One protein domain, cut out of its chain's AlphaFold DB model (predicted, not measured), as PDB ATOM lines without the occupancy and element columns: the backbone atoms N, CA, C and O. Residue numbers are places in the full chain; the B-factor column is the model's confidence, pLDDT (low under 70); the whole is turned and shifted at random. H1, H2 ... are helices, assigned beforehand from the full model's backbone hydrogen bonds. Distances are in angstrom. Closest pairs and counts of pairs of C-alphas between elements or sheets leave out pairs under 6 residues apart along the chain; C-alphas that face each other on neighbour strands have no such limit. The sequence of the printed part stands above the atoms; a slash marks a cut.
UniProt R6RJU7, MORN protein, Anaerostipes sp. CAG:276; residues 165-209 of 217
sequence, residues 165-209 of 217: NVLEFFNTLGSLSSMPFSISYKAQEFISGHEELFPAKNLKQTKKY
ATOM      1  N   ASN A 165     181.523 172.198 110.252       95.75
ATOM      2  CA  ASN A 165     181.024 173.573 110.239       95.75
ATOM      3  C   ASN A 165     181.106 174.204 111.648       95.75
ATOM      4  O   ASN A 165     181.491 173.548 112.622       95.75
ATOM      5  N   VAL A 166     180.752 175.485 111.780       96.19
ATOM      6  CA  VAL A 166     180.903 176.207 113.058       96.19
ATOM      7  C   VAL A 166     180.077 175.557 114.176       96.19
ATOM      8  O   VAL A 166     180.561 175.394 115.299       96.19
ATOM      9  N   LEU A 167     178.844 175.144 113.877       95.62
ATOM     10  CA  LEU A 167     177.969 174.499 114.853       95.62
ATOM     11  C   LEU A 167     178.509 173.122 115.283       95.62
ATOM     12  O   LEU A 167     178.552 172.814 116.474       95.62
ATOM     13  N   GLU A 168     178.950 172.302 114.330       96.19
ATOM     14  CA  GLU A 168     179.570 170.993 114.574       96.19
ATOM     15  C   GLU A 168     180.839 171.124 115.433       96.19
ATOM     16  O   GLU A 168     181.071 170.310 116.333       96.19
ATOM     17  N   PHE A 169     181.631 172.178 115.218       94.50
ATOM     18  CA  PHE A 169     182.813 172.472 116.023       94.50
ATOM     19  C   PHE A 169     182.451 172.794 117.480       94.50
ATOM     20  O   PHE A 169     183.007 172.186 118.395       94.50
ATOM     21  N   PHE A 170     181.480 173.680 117.727       93.56
ATOM     22  CA  PHE A 170     181.058 173.975 119.102       93.56
ATOM     23  C   PHE A 170     180.405 172.768 119.790       93.56
ATOM     24  O   PHE A 170     180.669 172.531 120.967       93.56
ATOM     25  N   ASN A 171     179.618 171.963 119.070       92.25
ATOM     26  CA  ASN A 171     179.072 170.711 119.605       92.25
ATOM     27  C   ASN A 171     180.183 169.716 119.979       92.25
ATOM     28  O   ASN A 171     180.089 169.029 120.995       92.25
ATOM     29  N   THR A 172     181.259 169.667 119.188       91.75
ATOM     30  CA  THR A 172     182.454 168.866 119.484       91.75
ATOM     31  C   THR A 172     183.127 169.342 120.773       91.75
ATOM     32  O   THR A 172     183.422 168.519 121.639       91.75
ATOM     33  N   LEU A 173     183.316 170.654 120.949       89.06
ATOM     34  CA  LEU A 173     183.886 171.218 122.180       89.06
ATOM     35  C   LEU A 173     183.026 170.913 123.409       89.06
ATOM     36  O   LEU A 173     183.562 170.472 124.421       89.06
ATOM     37  N   GLY A 174     181.704 171.066 123.306       88.50
ATOM     38  CA  GLY A 174     180.778 170.768 124.403       88.50
ATOM     39  C   GLY A 174     180.710 169.287 124.784       88.50
ATOM     40  O   GLY A 174     180.188 168.956 125.848       88.50
ATOM     41  N   SER A 175     181.256 168.393 123.949       83.62
ATOM     42  CA  SER A 175     181.368 166.961 124.247       83.62
ATOM     43  C   SER A 175     182.577 166.598 125.118       83.62
ATOM     44  O   SER A 175     182.648 165.471 125.612       83.62
ATOM     45  N   LEU A 176     183.526 167.524 125.308       83.38
ATOM     46  CA  LEU A 176     184.695 167.306 126.157       83.38
ATOM     47  C   LEU A 176     184.276 167.193 127.623       83.38
ATOM     48  O   LEU A 176     183.567 168.047 128.153       83.38
ATOM     49  N   SER A 177     184.788 166.173 128.310       80.38
ATOM     50  CA  SER A 177     184.564 165.977 129.749       80.38
ATOM     51  C   SER A 177     185.084 167.143 130.597       80.38
ATOM     52  O   SER A 177     184.531 167.425 131.656       80.38
ATOM     53  N   SER A 178     186.123 167.833 130.122       83.12
ATOM     54  CA  SER A 178     186.737 168.989 130.778       83.12
ATOM     55  C   SER A 178     185.944 170.288 130.620       83.12
ATOM     56  O   SER A 178     186.128 171.206 131.416       83.12
ATOM     57  N   MET A 179     185.067 170.385 129.615       81.19
ATOM     58  CA  MET A 179     184.278 171.586 129.335       81.19
ATOM     59  C   MET A 179     182.884 171.216 128.799       81.19
ATOM     60  O   MET A 179     182.554 171.532 127.654       81.19
ATOM     61  N   PRO A 180     182.049 170.533 129.601       84.94
ATOM     62  CA  PRO A 180     180.752 170.081 129.132       84.94
ATOM     63  C   PRO A 180     179.794 171.268 129.013       84.94
ATOM     64  O   PRO A 180     179.509 171.962 129.991       84.94
ATOM     65  N   PHE A 181     179.256 171.485 127.818       90.56
ATOM     66  CA  PHE A 181     178.162 172.428 127.602       90.56
ATOM     67  C   PHE A 181     177.239 171.941 126.490       90.56
ATOM     68  O   PHE A 181     177.596 171.097 125.671       90.56
ATOM     69  N   SER A 182     176.032 172.497 126.457       89.62
ATOM     70  CA  SER A 182     175.085 172.292 125.364       89.62
ATOM     71  C   SER A 182     174.728 173.632 124.736       89.62
ATOM     72  O   SER A 182     174.719 174.668 125.402       89.62
ATOM     73  N   ILE A 183     174.449 173.613 123.437       92.00
ATOM     74  CA  ILE A 183     174.068 174.804 122.686       92.00
ATOM     75  C   ILE A 183     172.546 174.819 122.602       92.00
ATOM     76  O   ILE A 183     171.939 173.902 122.046       92.00
ATOM     77  N   SER A 184     171.915 175.851 123.163       95.00
ATOM     78  CA  SER A 184     170.461 176.008 123.075       95.00
ATOM     79  C   SER A 184     170.013 176.143 121.620       95.00
ATOM     80  O   SER A 184     170.756 176.659 120.789       95.00
ATOM     81  N   TYR A 185     168.780 175.742 121.306       94.94
ATOM     82  CA  TYR A 185     168.241 175.825 119.944       94.94
ATOM     83  C   TYR A 185     168.398 177.229 119.325       94.94
ATOM     84  O   TYR A 185     168.910 177.367 118.219       94.94
ATOM     85  N   LYS A 186     168.083 178.282 120.096       95.50
ATOM     86  CA  LYS A 186     168.263 179.684 119.680       95.50
ATOM     87  C   LYS A 186     169.718 180.007 119.311       95.50
ATOM     88  O   LYS A 186     169.963 180.737 118.356       95.50
ATOM     89  N   ALA A 187     170.684 179.483 120.066       94.62
ATOM     90  CA  ALA A 187     172.098 179.670 119.758       94.62
ATOM     91  C   ALA A 187     172.530 178.852 118.528       94.62
ATOM     92  O   ALA A 187     173.321 179.348 117.735       94.62
ATOM     93  N   GLN A 188     171.982 177.650 118.320       95.56
ATOM     94  CA  GLN A 188     172.257 176.848 117.122       95.56
ATOM     95  C   GLN A 188     171.763 177.541 115.845       95.56
ATOM     96  O   GLN A 188     172.517 177.630 114.877       95.56
ATOM     97  N   GLU A 189     170.533 178.070 115.856       96.50
ATOM     98  CA  GLU A 189     169.991 178.862 114.743       96.50
ATOM     99  C   GLU A 189     170.858 180.092 114.471       96.50
ATOM    100  O   GLU A 189     171.206 180.370 113.323       96.50
ATOM    101  N   PHE A 190     171.256 180.802 115.532       95.88
ATOM    102  CA  PHE A 190     172.113 181.971 115.403       95.88
ATOM    103  C   PHE A 190     173.465 181.625 114.771       95.88
ATOM    104  O   PHE A 190     173.851 182.274 113.804       95.88
ATOM    105  N   ILE A 191     174.158 180.606 115.289       95.94
ATOM    106  CA  ILE A 191     175.474 180.170 114.799       95.94
ATOM    107  C   ILE A 191     175.385 179.732 113.337       95.94
ATOM    108  O   ILE A 191     176.170 180.194 112.515       95.94
ATOM    109  N   SER A 192     174.403 178.893 113.003       95.56
ATOM    110  CA  SER A 192     174.243 178.360 111.644       95.56
ATOM    111  C   SER A 192     173.903 179.452 110.628       95.56
ATOM    112  O   SER A 192     174.299 179.368 109.471       95.56
ATOM    113  N   GLY A 193     173.167 180.484 111.051       95.88
ATOM    114  CA  GLY A 193     172.823 181.628 110.208       95.88
ATOM    115  C   GLY A 193     173.909 182.702 110.105       95.88
ATOM    116  O   GLY A 193     173.731 183.633 109.323       95.88
ATOM    117  N   HIS A 194     174.986 182.607 110.894       95.56
ATOM    118  CA  HIS A 194     176.007 183.653 111.025       95.56
ATOM    119  C   HIS A 194     177.427 183.084 111.182       95.56
ATOM    120  O   HIS A 194     178.209 183.555 112.016       95.56
ATOM    121  N   GLU A 195     177.780 182.050 110.415       94.56
ATOM    122  CA  GLU A 195     179.105 181.414 110.495       94.56
ATOM    123  C   GLU A 195     180.260 182.411 110.293       94.56
ATOM    124  O   GLU A 195     181.332 182.253 110.879       94.56
ATOM    125  N   GLU A 196     180.039 183.497 109.544       93.25
ATOM    126  CA  GLU A 196     181.018 184.562 109.309       93.25
ATOM    127  C   GLU A 196     181.442 185.327 110.572       93.25
ATOM    128  O   GLU A 196     182.409 186.093 110.530       93.25
ATOM    129  N   LEU A 197     180.727 185.145 111.686       94.62
ATOM    130  CA  LEU A 197     181.060 185.730 112.983       94.62
ATOM    131  C   LEU A 197     182.007 184.853 113.819       94.62
ATOM    132  O   LEU A 197     182.419 185.281 114.901       94.62
ATOM    133  N   PHE A 198     182.393 183.665 113.337       93.50
ATOM    134  CA  PHE A 198     183.142 182.664 114.105       93.50
ATOM    135  C   PHE A 198     184.404 182.165 113.368       93.50
ATOM    136  O   PHE A 198     184.414 181.056 112.835       93.50
ATOM    137  N   PRO A 199     185.510 182.938 113.372       92.38
ATOM    138  CA  PRO A 199     185.685 184.226 114.042       92.38
ATOM    139  C   PRO A 199     185.343 185.426 113.148       92.38
ATOM    140  O   PRO A 199     185.679 185.473 111.964       92.38
ATOM    141  N   ALA A 200     184.754 186.456 113.755       92.56
ATOM    142  CA  ALA A 200     184.546 187.740 113.107       92.56
ATOM    143  C   ALA A 200     185.891 188.401 112.762       92.56
ATOM    144  O   ALA A 200     186.846 188.372 113.539       92.56
ATOM    145  N   LYS A 201     185.948 189.082 111.616       92.81
ATOM    146  CA  LYS A 201     187.152 189.792 111.148       92.81
ATOM    147  C   LYS A 201     187.471 191.031 111.983       92.81
ATOM    148  O   LYS A 201     188.609 191.486 111.997       92.81
ATOM    149  N   ASN A 202     186.457 191.636 112.598       92.00
ATOM    150  CA  ASN A 202     186.586 192.795 113.478       92.00
ATOM    151  C   ASN A 202     185.307 193.006 114.305       92.00
ATOM    152  O   ASN A 202     184.229 192.520 113.958       92.00
ATOM    153  N   LEU A 203     185.415 193.824 115.354       88.12
ATOM    154  CA  LEU A 203     184.318 194.142 116.280       88.12
ATOM    155  C   LEU A 203     183.105 194.818 115.616       88.12
ATOM    156  O   LEU A 203     181.998 194.778 116.150       88.12
ATOM    157  N   LYS A 204     183.268 195.447 114.444       91.38
ATOM    158  CA  LYS A 204     182.145 196.099 113.752       91.38
ATOM    159  C   LYS A 204     181.117 195.072 113.266       91.38
ATOM    160  O   LYS A 204     179.931 195.390 113.248       91.38
ATOM    161  N   GLN A 205     181.553 193.863 112.901       91.94
ATOM    162  CA  GLN A 205     180.665 192.791 112.434       91.94
ATOM    163  C   GLN A 205     179.760 192.257 113.549       91.94
ATOM    164  O   GLN A 205     178.593 191.959 113.301       91.94
ATOM    165  N   THR A 206     180.269 192.192 114.781       91.31
ATOM    166  CA  THR A 206     179.526 191.657 115.927       91.31
ATOM    167  C   THR A 206     178.656 192.704 116.614       91.31
ATOM    168  O   THR A 206     177.677 192.335 117.249       91.31
ATOM    169  N   LYS A 207     178.939 194.006 116.437       90.44
ATOM    170  CA  LYS A 207     178.290 195.115 117.165       90.44
ATOM    171  C   LYS A 207     176.758 195.045 117.219       90.44
ATOM    172  O   LYS A 207     176.189 195.342 118.260       90.44
ATOM    173  N   LYS A 208     176.085 194.664 116.126       91.31
ATOM    174  CA  LYS A 208     174.607 194.573 116.077       91.31
ATOM    175  C   LYS A 208     174.027 193.347 116.799       91.31
ATOM    176  O   LYS A 208     172.824 193.286 117.011       91.31
ATOM    177  N   TYR A 209     174.877 192.384 117.143       90.44
ATOM    178  CA  TYR A 209     174.530 191.146 117.843       90.44
ATOM    179  C   TYR A 209     175.058 191.111 119.281       90.44
ATOM    180  O   TYR A 209     174.781 190.171 120.017       90.44
TER     181      TYR A 209
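This is residues 165 to 209 of the 217 residues of the protein "MORN protein" of Anaerostipes sp. CAG:276 (UniProt R6RJU7). Two helices of equal residue count, H1 and H2, make a splayed helical hairpin, and a short third helix, H3, lies beyond it at one end of the elongated outline, joined to H2 by residues 194 to 202. The looped stretch from residue 175 to 184, which joins H1 to H2, reaches the other end of the outline at Ser 177. The printed part has 45 residues with three named helices, in the order H1, H2, H3, and no named strand; the class is all helix, though 22 of the 45 residues, under half, are in named elements. The whole is only just loose, close to compact, with a radius of gyration of the C-alphas of 11.6 A and spans of 34 by 19 by 17 A.

Start at Asn 165, the first printed residue, and step to C-alpha 166 at (180.903, 176.207, 113.058), where H1 begins. H1 takes residues 166 to 174 and is 12.6 A long from first to last C-alpha. Go on through residues 175 to 184 to C-alpha 185 at (168.241, 175.825, 119.944); here H2 begins, residues 185 to 193, 12.2 A long. Past residues 194 to 202, of which 195 to 197 are a helical run too short to bear a name, come to H3, residues 203 to 206, which ends at C-alpha 206 at (179.526, 191.657, 115.927).

Look first at H1 and H2, which form a helical hairpin. They touch, with 5 pairs of C-alphas within 8 A; the closest are those of Leu 167 and Ile 191, 6.2 A apart. Their lines stand at a steep tilt of 41 degrees, and the two helices run opposite ways. Their centres are 11.8 A apart. H3 touches no helix: it is apart from H1, and apart from H2 although it follows H2 along the chain. Read the backbone N and O atoms of H1 and H2, and you find every O i to N i+4 pair within hydrogen-bond range. H3, with 4 residues, is too short for such a pair; its one O i to N i+3 pair is within range.

Find Ser 177 and Lys 204, whose C-alphas, 34.2 A apart, are the two farthest apart in the domain. From Asn 165 to Tyr 209, the first and last printed residues, the C-alphas are 20.2 A apart. The printed part has no cut. The link from H1 to H2, 10 residues, and the link from H2 to H3, 9 residues, are both short. In this predicted model the mean pLDDT of the printed part is 91.9, and no printed residue is under 70.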